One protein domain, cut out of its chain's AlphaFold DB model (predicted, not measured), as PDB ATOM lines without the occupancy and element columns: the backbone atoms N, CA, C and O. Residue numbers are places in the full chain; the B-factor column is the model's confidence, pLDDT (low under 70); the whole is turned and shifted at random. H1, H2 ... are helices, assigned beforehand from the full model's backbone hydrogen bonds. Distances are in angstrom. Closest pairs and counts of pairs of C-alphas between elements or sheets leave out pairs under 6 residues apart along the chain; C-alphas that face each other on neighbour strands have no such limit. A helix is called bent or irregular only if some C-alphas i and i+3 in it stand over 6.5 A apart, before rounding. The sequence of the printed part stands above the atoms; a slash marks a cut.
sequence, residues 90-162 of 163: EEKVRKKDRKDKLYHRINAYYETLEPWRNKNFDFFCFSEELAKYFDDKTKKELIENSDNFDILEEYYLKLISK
ATOM      1  N   GLU A  90     -26.262 -30.173  37.973       42.12
ATOM      2  CA  GLU A  90     -25.228 -31.145  38.351       42.12
ATOM      3  C   GLU A  90     -23.794 -30.721  38.026       42.12
ATOM      4  O   GLU A  90     -22.874 -31.216  38.669       42.12
ATOM      5  N   GLU A  91     -23.548 -29.778  37.114       41.19
ATOM      6  CA  GLU A  91     -22.169 -29.348  36.835       41.19
ATOM      7  C   GLU A  91     -21.566 -28.539  38.001       41.19
ATOM      8  O   GLU A  91     -20.378 -28.660  38.319       41.19
ATOM      9  N   LYS A  92     -22.407 -27.794  38.735       40.38
ATOM     10  CA  LYS A  92     -22.016 -27.145  39.998       40.38
ATOM     11  C   LYS A  92     -21.800 -28.162  41.122       40.38
ATOM     12  O   LYS A  92     -20.867 -27.985  41.902       40.38
ATOM     13  N   VAL A  93     -22.593 -29.235  41.180       44.41
ATOM     14  CA  VAL A  93     -22.432 -30.306  42.183       44.41
ATOM     15  C   VAL A  93     -21.213 -31.181  41.870       44.41
ATOM     16  O   VAL A  93     -20.424 -31.436  42.766       44.41
ATOM     17  N   ARG A  94     -20.940 -31.529  40.603       40.19
ATOM     18  CA  ARG A  94     -19.743 -32.287  40.185       40.19
ATOM     19  C   ARG A  94     -18.442 -31.513  40.370       40.19
ATOM     20  O   ARG A  94     -17.437 -32.118  40.736       40.19
ATOM     21  N   LYS A  95     -18.422 -30.189  40.152       42.50
ATOM     22  CA  LYS A  95     -17.256 -29.362  40.518       42.50
ATOM     23  C   LYS A  95     -17.048 -29.319  42.034       42.50
ATOM     24  O   LYS A  95     -15.901 -29.235  42.465       42.50
ATOM     25  N   LYS A  96     -18.122 -29.413  42.824       43.59
ATOM     26  CA  LYS A  96     -18.060 -29.484  44.290       43.59
ATOM     27  C   LYS A  96     -17.573 -30.860  44.767       43.59
ATOM     28  O   LYS A  96     -16.569 -30.902  45.457       43.59
ATOM     29  N   ASP A  97     -18.134 -31.959  44.257       44.22
ATOM     30  CA  ASP A  97     -17.735 -33.341  44.579       44.22
ATOM     31  C   ASP A  97     -16.319 -33.695  44.108       44.22
ATOM     32  O   ASP A  97     -15.588 -34.402  44.801       44.22
ATOM     33  N   ARG A  98     -15.889 -33.212  42.930       50.25
ATOM     34  CA  ARG A  98     -14.494 -33.377  42.492       50.25
ATOM     35  C   ARG A  98     -13.550 -32.559  43.355       50.25
ATOM     36  O   ARG A  98     -12.512 -33.093  43.715       50.25
ATOM     37  N   LYS A  99     -13.894 -31.315  43.715       49.19
ATOM     38  CA  LYS A  99     -13.081 -30.539  44.661       49.19
ATOM     39  C   LYS A  99     -13.033 -31.221  46.021       49.19
ATOM     40  O   LYS A  99     -11.943 -31.339  46.545       49.19
ATOM     41  N   ASP A 100     -14.140 -31.732  46.549       54.88
ATOM     42  CA  ASP A 100     -14.165 -32.384  47.862       54.88
ATOM     43  C   ASP A 100     -13.389 -33.718  47.862       54.88
ATOM     44  O   ASP A 100     -12.596 -33.957  48.768       54.88
ATOM     45  N   LYS A 101     -13.469 -34.538  46.801       58.38
ATOM     46  CA  LYS A 101     -12.612 -35.738  46.652       58.38
ATOM     47  C   LYS A 101     -11.132 -35.412  46.466       58.38
ATOM     48  O   LYS A 101     -10.275 -36.113  47.001       58.38
ATOM     49  N   LEU A 102     -10.821 -34.378  45.689       59.09
ATOM     50  CA  LEU A 102      -9.446 -33.934  45.484       59.09
ATOM     51  C   LEU A 102      -8.901 -33.343  46.810       59.09
ATOM     52  O   LEU A 102      -7.728 -33.542  47.129       59.09
ATOM     53  N   TYR A 103      -9.750 -32.684  47.610       64.69
ATOM     54  CA  TYR A 103      -9.436 -32.179  48.954       64.69
ATOM     55  C   TYR A 103      -9.184 -33.319  49.949       64.69
ATOM     56  O   TYR A 103      -8.260 -33.256  50.749       64.69
ATOM     57  N   HIS A 104      -9.955 -34.404  49.873       69.06
ATOM     58  CA  HIS A 104      -9.669 -35.594  50.674       69.06
ATOM     59  C   HIS A 104      -8.314 -36.214  50.322       69.06
ATOM     60  O   HIS A 104      -7.600 -36.658  51.215       69.06
ATOM     61  N   ARG A 105      -7.924 -36.211  49.041       73.75
ATOM     62  CA  ARG A 105      -6.603 -36.699  48.618       73.75
ATOM     63  C   ARG A 105      -5.463 -35.830  49.134       73.75
ATOM     64  O   ARG A 105      -4.510 -36.371  49.679       73.75
ATOM     65  N   ILE A 106      -5.549 -34.513  48.969       81.19
ATOM     66  CA  ILE A 106      -4.482 -33.604  49.405       81.19
ATOM     67  C   ILE A 106      -4.353 -33.572  50.937       81.19
ATOM     68  O   ILE A 106      -3.233 -33.577  51.434       81.19
ATOM     69  N   ASN A 107      -5.470 -33.663  51.676       80.44
ATOM     70  CA  ASN A 107      -5.455 -33.840  53.131       80.44
ATOM     71  C   ASN A 107      -4.785 -35.157  53.528       80.44
ATOM     72  O   ASN A 107      -3.939 -35.160  54.412       80.44
ATOM     73  N   ALA A 108      -5.105 -36.260  52.845       76.50
ATOM     74  CA  ALA A 108      -4.479 -37.548  53.128       76.50
ATOM     75  C   ALA A 108      -2.958 -37.513  52.896       76.50
ATOM     76  O   ALA A 108      -2.208 -38.082  53.687       76.50
ATOM     77  N   TYR A 109      -2.485 -36.826  51.847       79.62
ATOM     78  CA  TYR A 109      -1.049 -36.623  51.633       79.62
ATOM     79  C   TYR A 109      -0.422 -35.763  52.726       79.62
ATOM     80  O   TYR A 109       0.620 -36.146  53.247       79.62
ATOM     81  N   TYR A 110      -1.064 -34.656  53.105       83.25
ATOM     82  CA  TYR A 110      -0.592 -33.796  54.187       83.25
ATOM     83  C   TYR A 110      -0.465 -34.568  55.510       83.25
ATOM     84  O   TYR A 110       0.631 -34.647  56.051       83.25
ATOM     85  N   GLU A 111      -1.524 -35.243  55.966       81.81
ATOM     86  CA  GLU A 111      -1.526 -36.027  57.216       81.81
ATOM     87  C   GLU A 111      -0.496 -37.171  57.203       81.81
ATOM     88  O   GLU A 111       0.113 -37.491  58.224       81.81
ATOM     89  N   THR A 112      -0.272 -37.798  56.043       82.06
ATOM     90  CA  THR A 112       0.691 -38.904  55.911       82.06
ATOM     91  C   THR A 112       2.138 -38.412  55.915       82.06
ATOM     92  O   THR A 112       3.023 -39.104  56.425       82.06
ATOM     93  N   LEU A 113       2.394 -37.246  55.316       83.75
ATOM     94  CA  LEU A 113       3.739 -36.737  55.041       83.75
ATOM     95  C   LEU A 113       4.226 -35.719  56.079       83.75
ATOM     96  O   LEU A 113       5.434 -35.599  56.265       83.75
ATOM     97  N   GLU A 114       3.324 -35.067  56.815       83.69
ATOM     98  CA  GLU A 114       3.648 -34.127  57.897       83.69
ATOM     99  C   GLU A 114       4.648 -34.698  58.924       83.69
ATOM    100  O   GLU A 114       5.627 -34.009  59.232       83.69
ATOM    101  N   PRO A 115       4.534 -35.961  59.397       85.00
ATOM    102  CA  PRO A 115       5.510 -36.534  60.332       85.00
ATOM    103  C   PRO A 115       6.931 -36.654  59.760       85.00
ATOM    104  O   PRO A 115       7.895 -36.866  60.502       85.00
ATOM    105  N   TRP A 116       7.073 -36.553  58.438       84.19
ATOM    106  CA  TRP A 116       8.332 -36.683  57.709       84.19
ATOM    107  C   TRP A 116       8.948 -35.328  57.349       84.19
ATOM    108  O   TRP A 116      10.029 -35.321  56.772       84.19
ATOM    109  N   ARG A 117       8.336 -34.201  57.749       82.56
ATOM    110  CA  ARG A 117       8.787 -32.821  57.470       82.56
ATOM    111  C   ARG A 117      10.279 -32.574  57.715       82.56
ATOM    112  O   ARG A 117      10.923 -31.881  56.943       82.56
ATOM    113  N   ASN A 118      10.838 -33.157  58.776       81.56
ATOM    114  CA  ASN A 118      12.242 -32.962  59.166       81.56
ATOM    115  C   ASN A 118      13.203 -33.998  58.556       81.56
ATOM    116  O   ASN A 118      14.355 -34.108  58.982       81.56
ATOM    117  N   LYS A 119      12.730 -34.822  57.617       76.19
ATOM    118  CA  LYS A 119      13.539 -35.826  56.923       76.19
ATOM    119  C   LYS A 119      13.825 -35.352  55.507       76.19
ATOM    120  O   LYS A 119      12.995 -34.699  54.891       76.19
ATOM    121  N   ASN A 120      14.991 -35.728  54.989       74.75
ATOM    122  CA  ASN A 120      15.350 -35.509  53.592       74.75
ATOM    123  C   ASN A 120      14.532 -36.475  52.717       74.75
ATOM    124  O   ASN A 120      14.973 -37.587  52.418       74.75
ATOM    125  N   PHE A 121      13.284 -36.099  52.458       77.81
ATOM    126  CA  PHE A 121      12.276 -36.893  51.776       77.81
ATOM    127  C   PHE A 121      11.722 -36.076  50.613       77.81
ATOM    128  O   PHE A 121      11.514 -34.874  50.736       77.81
ATOM    129  N   ASP A 122      11.493 -36.738  49.487       82.75
ATOM    130  CA  ASP A 122      10.898 -36.106  48.320       82.75
ATOM    131  C   ASP A 122       9.368 -36.125  48.453       82.75
ATOM    132  O   ASP A 122       8.735 -37.185  48.431       82.75
ATOM    133  N   PHE A 123       8.766 -34.946  48.604       87.56
ATOM    134  CA  PHE A 123       7.320 -34.766  48.694       87.56
ATOM    135  C   PHE A 123       6.687 -34.478  47.324       87.56
ATOM    136  O   PHE A 123       5.592 -33.916  47.261       87.56
ATOM    137  N   PHE A 124       7.315 -34.901  46.220       86.94
ATOM    138  CA  PHE A 124       6.807 -34.735  44.854       86.94
ATOM    139  C   PHE A 124       5.336 -35.139  44.681       86.94
ATOM    140  O   PHE A 124       4.563 -34.442  44.027       86.94
ATOM    141  N   CYS A 125       4.890 -36.229  45.315       83.31
ATOM    142  CA  CYS A 125       3.481 -36.632  45.250       83.31
ATOM    143  C   CYS A 125       2.533 -35.595  45.875       83.31
ATOM    144  O   CYS A 125       1.415 -35.406  45.394       83.31
ATOM    145  N   PHE A 126       2.970 -34.914  46.937       87.06
ATOM    146  CA  PHE A 126       2.200 -33.849  47.574       87.06
ATOM    147  C   PHE A 126       2.209 -32.575  46.727       87.06
ATOM    148  O   PHE A 126       1.156 -31.964  46.535       87.06
ATOM    149  N   SER A 127       3.359 -32.215  46.151       89.62
ATOM    150  CA  SER A 127       3.476 -31.038  45.288       89.62
ATOM    151  C   SER A 127       2.696 -31.179  43.975       89.62
ATOM    152  O   SER A 127       2.021 -30.231  43.567       89.62
ATOM    153  N   GLU A 128       2.683 -32.361  43.348       86.56
ATOM    154  CA  GLU A 128       1.859 -32.638  42.163       86.56
ATOM    155  C   GLU A 128       0.358 -32.531  42.452       86.56
ATOM    156  O   GLU A 128      -0.406 -32.044  41.612       86.56
ATOM    157  N   GLU A 129      -0.093 -32.980  43.625       85.81
ATOM    158  CA  GLU A 129      -1.501 -32.864  44.007       85.81
ATOM    159  C   GLU A 129      -1.882 -31.420  44.360       85.81
ATOM    160  O   GLU A 129      -2.944 -30.960  43.930       85.81
ATOM    161  N   LEU A 130      -1.010 -30.671  45.047       87.69
ATOM    162  CA  LEU A 130      -1.164 -29.227  45.277       87.69
ATOM    163  C   LEU A 130      -1.266 -28.453  43.960       87.69
ATOM    164  O   LEU A 130      -2.169 -27.632  43.781       87.69
ATOM    165  N   ALA A 131      -0.399 -28.765  42.999       88.31
ATOM    166  CA  ALA A 131      -0.318 -28.093  41.708       88.31
ATOM    167  C   ALA A 131      -1.612 -28.146  40.878       88.31
ATOM    168  O   ALA A 131      -1.810 -27.309  39.999       88.31
ATOM    169  N   LYS A 132      -2.523 -29.091  41.146       86.19
ATOM    170  CA  LYS A 132      -3.819 -29.192  40.446       86.19
ATOM    171  C   LYS A 132      -4.789 -28.055  40.783       86.19
ATOM    172  O   LYS A 132      -5.801 -27.909  40.098       86.19
ATOM    173  N   TYR A 133      -4.508 -27.273  41.826       83.88
ATOM    174  CA  TYR A 133      -5.388 -26.208  42.318       83.88
ATOM    175  C   TYR A 133      -4.909 -24.790  42.024       83.88
ATOM    176  O   TYR A 133      -5.656 -23.842  42.281       83.88
ATOM    177  N   PHE A 134      -3.694 -24.642  41.502       86.25
ATOM    178  CA  PHE A 134      -3.087 -23.348  41.225       86.25
ATOM    179  C   PHE A 134      -2.833 -23.161  39.724       86.25
ATOM    180  O   PHE A 134      -3.013 -24.073  38.919       86.25
ATOM    181  N   ASP A 135      -2.471 -21.940  39.342       87.94
ATOM    182  CA  ASP A 135      -2.085 -21.573  37.984       87.94
ATOM    183  C   ASP A 135      -0.702 -22.135  37.606       87.94
ATOM    184  O   ASP A 135       0.092 -22.523  38.464       87.94
ATOM    185  N   ASP A 136      -0.384 -22.149  36.307       82.06
ATOM    186  CA  ASP A 136       0.840 -22.771  35.776       82.06
ATOM    187  C   ASP A 136       2.140 -22.195  36.361       82.06
ATOM    188  O   ASP A 136       3.150 -22.900  36.429       82.06
ATOM    189  N   LYS A 137       2.132 -20.929  36.798       87.56
ATOM    190  CA  LYS A 137       3.288 -20.304  37.453       87.56
ATOM    191  C   LYS A 137       3.531 -20.924  38.829       87.56
ATOM    192  O   LYS A 137       4.621 -21.427  39.084       87.56
ATOM    193  N   THR A 138       2.503 -20.943  39.672       86.44
ATOM    194  CA  THR A 138       2.559 -21.524  41.020       86.44
ATOM    195  C   THR A 138       2.785 -23.037  40.970       86.44
ATOM    196  O   THR A 138       3.482 -23.598  41.807       86.44
ATOM    197  N   LYS A 139       2.255 -23.717  39.948       87.69
ATOM    198  CA  LYS A 139       2.514 -25.141  39.709       87.69
ATOM    199  C   LYS A 139       4.002 -25.445  39.529       87.69
ATOM    200  O   LYS A 139       4.479 -26.427  40.088       87.69
ATOM    201  N   LYS A 140       4.731 -24.636  38.752       86.12
ATOM    202  CA  LYS A 140       6.183 -24.820  38.589       86.12
ATOM    203  C   LYS A 140       6.918 -24.630  39.910       86.12
ATOM    204  O   LYS A 140       7.720 -25.479  40.268       86.12
ATOM    205  N   GLU A 141       6.563 -23.586  40.652       88.56
ATOM    206  CA  GLU A 141       7.145 -23.291  41.964       88.56
ATOM    207  C   GLU A 141       6.925 -24.435  42.970       88.56
ATOM    208  O   GLU A 141       7.853 -24.822  43.674       88.56
ATOM    209  N   LEU A 142       5.730 -25.038  42.992       89.06
ATOM    210  CA  LEU A 142       5.425 -26.198  43.839       89.06
ATOM    211  C   LEU A 142       6.275 -27.424  43.482       89.06
ATOM    212  O   LEU A 142       6.741 -28.129  44.371       89.06
ATOM    213  N   ILE A 143       6.477 -27.687  42.189       87.69
ATOM    214  CA  ILE A 143       7.282 -28.828  41.729       87.69
ATOM    215  C   ILE A 143       8.770 -28.609  42.046       87.69
ATOM    216  O   ILE A 143       9.443 -29.543  42.481       87.69
ATOM    217  N   GLU A 144       9.268 -27.384  41.867       89.94
ATOM    218  CA  GLU A 144      10.658 -27.001  42.150       89.94
ATOM    219  C   GLU A 144      11.007 -27.067  43.644       89.94
ATOM    220  O   GLU A 144      12.163 -27.300  43.974       89.94
ATOM    221  N   ASN A 145      10.017 -26.919  44.530       88.81
ATOM    222  CA  ASN A 145      10.170 -27.009  45.987       88.81
ATOM    223  C   ASN A 145       9.560 -28.304  46.556       88.81
ATOM    224  O   ASN A 145       9.032 -28.321  47.668       88.81
ATOM    225  N   SER A 146       9.580 -29.391  45.779       90.00
ATOM    226  CA  SER A 146       9.004 -30.687  46.169       90.00
ATOM    227  C   SER A 146       9.687 -31.337  47.376       90.00
ATOM    228  O   SER A 146       9.086 -32.181  48.027       90.00
ATOM    229  N   ASP A 147      10.901 -30.927  47.717       87.38
ATOM    230  CA  ASP A 147      11.668 -31.365  48.884       87.38
ATOM    231  C   ASP A 147      11.425 -30.503  50.138       87.38
ATOM    232  O   ASP A 147      11.804 -30.891  51.244       87.38
ATOM    233  N   ASN A 148      10.764 -29.350  49.998       88.19
ATOM    234  CA  ASN A 148      10.536 -28.409  51.088       88.19
ATOM    235  C   ASN A 148       9.079 -28.442  51.565       88.19
ATOM    236  O   ASN A 148       8.207 -27.727  51.063       88.19
ATOM    237  N   PHE A 149       8.824 -29.264  52.581       88.56
ATOM    238  CA  PHE A 149       7.481 -29.448  53.124       88.56
ATOM    239  C   PHE A 149       6.854 -28.152  53.661       88.56
ATOM    240  O   PHE A 149       5.652 -27.964  53.498       88.56
ATOM    241  N   ASP A 150       7.639 -27.245  54.252       87.81
ATOM    242  CA  ASP A 150       7.116 -25.990  54.813       87.81
ATOM    243  C   ASP A 150       6.539 -25.088  53.712       87.81
ATOM    244  O   ASP A 150       5.455 -24.522  53.866       87.81
ATOM    245  N   ILE A 151       7.206 -25.027  52.553       88.38
ATOM    246  CA  ILE A 151       6.698 -24.298  51.382       88.38
ATOM    247  C   ILE A 151       5.388 -24.930  50.899       88.38
ATOM    248  O   ILE A 151       4.400 -24.224  50.685       88.38
ATOM    249  N   LEU A 152       5.345 -26.258  50.754       89.81
ATOM    250  CA  LEU A 152       4.138 -26.969  50.318       89.81
ATOM    251  C   LEU A 152       2.971 -26.791  51.306       89.81
ATOM    252  O   LEU A 152       1.825 -26.607  50.884       89.81
ATOM    253  N   GLU A 153       3.254 -26.785  52.609       89.50
ATOM    254  CA  GLU A 153       2.274 -26.531  53.662       89.50
ATOM    255  C   GLU A 153       1.680 -25.126  53.564       89.50
ATOM    256  O   GLU A 153       0.466 -24.982  53.684       89.50
ATOM    257  N   GLU A 154       2.473 -24.085  53.303       90.25
ATOM    258  CA  GLU A 154       1.916 -22.739  53.142       90.25
ATOM    259  C   GLU A 154       0.875 -22.677  52.020       90.25
ATOM    260  O   GLU A 154      -0.173 -22.032  52.154       90.25
ATOM    261  N   TYR A 155       1.152 -23.339  50.897       89.50
ATOM    262  CA  TYR A 155       0.219 -23.417  49.776       89.50
ATOM    263  C   TYR A 155      -1.015 -24.246  50.119       89.50
ATOM    264  O   TYR A 155      -2.132 -23.857  49.767       89.50
ATOM    265  N   TYR A 156      -0.829 -25.341  50.850       87.56
ATOM    266  CA  TYR A 156      -1.923 -26.133  51.386       87.56
ATOM    267  C   TYR A 156      -2.814 -25.302  52.321       87.56
ATOM    268  O   TYR A 156      -4.010 -25.191  52.065       87.56
ATOM    269  N   LEU A 157      -2.253 -24.612  53.316       85.44
ATOM    270  CA  LEU A 157      -2.984 -23.744  54.245       85.44
ATOM    271  C   LEU A 157      -3.740 -22.622  53.514       85.44
ATOM    272  O   LEU A 157      -4.914 -22.384  53.800       85.44
ATOM    273  N   LYS A 158      -3.122 -21.987  52.505       85.81
ATOM    274  CA  LYS A 158      -3.783 -20.989  51.636       85.81
ATOM    275  C   LYS A 158      -4.953 -21.578  50.840       85.81
ATOM    276  O   LYS A 158      -5.890 -20.850  50.502       85.81
ATOM    277  N   LEU A 159      -4.890 -22.863  50.489       83.06
ATOM    278  CA  LEU A 159      -5.954 -23.566  49.776       83.06
ATOM    279  C   LEU A 159      -7.159 -23.793  50.701       83.06
ATOM    280  O   LEU A 159      -8.265 -23.395  50.336       83.06
ATOM    281  N   ILE A 160      -6.942 -24.352  51.899       78.12
ATOM    282  CA  ILE A 160      -8.002 -24.617  52.895       78.12
ATOM    283  C   ILE A 160      -8.584 -23.334  53.510       78.12
ATOM    284  O   ILE A 160      -9.779 -23.305  53.779       78.12
ATOM    285  N   SER A 161      -7.798 -22.262  53.684       69.31
ATOM    286  CA  SER A 161      -8.272 -21.000  54.287       69.31
ATOM    287  C   SER A 161      -9.128 -20.129  53.355       69.31
ATOM    288  O   SER A 161      -9.726 -19.155  53.804       69.31
ATOM    289  N   LYS A 162      -9.142 -20.414  52.045       58.69
ATOM    290  CA  LYS A 162      -9.969 -19.711  51.040       58.69
ATOM    291  C   LYS A 162     -11.391 -20.285  50.916       58.69
ATOM    292  O   LYS A 162     -12.145 -19.827  50.054       58.69
TER     293      LYS A 162
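AT A GLANCE: This is residues 90 to 162 of the 163 residues of an uncharacterized protein of Clostridium sp. N3C (UniProt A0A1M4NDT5). One long helix, H1, runs past a small cluster of three short helices, in which H2 sits in the middle with H3 and H4 packed on it; H1 packs on H2 too, with its residues 105 to 110. The first residues of H1, 90 to 98, stick out as a free arm that adds to the length. The printed part has 73 residues with four named helices, H1, H2, H3 and H4 along the chain, and no named strand: all helix. It is compact, with a radius of gyration of the C-alphas of 12.6 A, yet elongated, spanning 44 by 26 by 19 A.

IN THESE COORDINATES: Find C-alpha 90 at (-25.228, -31.145, 38.351); from there H1, residues 90 to 116, runs 39.1 A to C-alpha 116 at (8.332, -36.683, 57.709). H1 is irregular, but only just: C-alphas 112 and 115 are 7.0 A apart. Next come H2, residues 124 to 131, and H3, residues 136 to 144. H4, residues 149 to 160, runs 16.2 A and ends at C-alpha 160, (-8.002, -24.617, 52.895).

HOW THE PARTS SIT: Begin at H2, the hub. It touches H3, closest at the C-alphas of Ala 131 and Lys 139, 4.6 A, opposite ways at a shallow tilt of 16 degrees, a helical hairpin. H1 and H2, also a hairpin, touch closest at the C-alphas of Tyr 109 and Phe 126, 5.9 A. H4 touches H2 with residues 152 to 156 alone, closest at the C-alphas of Leu 152 and Ser 127, 6.5 A. H1 and H3 are apart. Every O i to N i+4 pair is within hydrogen-bond range in H2, H3 and H4, and 21 of 23 in H1.

THE WHOLE: The C-alphas farthest apart are those of Glu 90 and Asn 120, 43.6 A. The printed part has no cut and no long link. Residues 90 to 104 and 161 to 162 have pLDDT under 70.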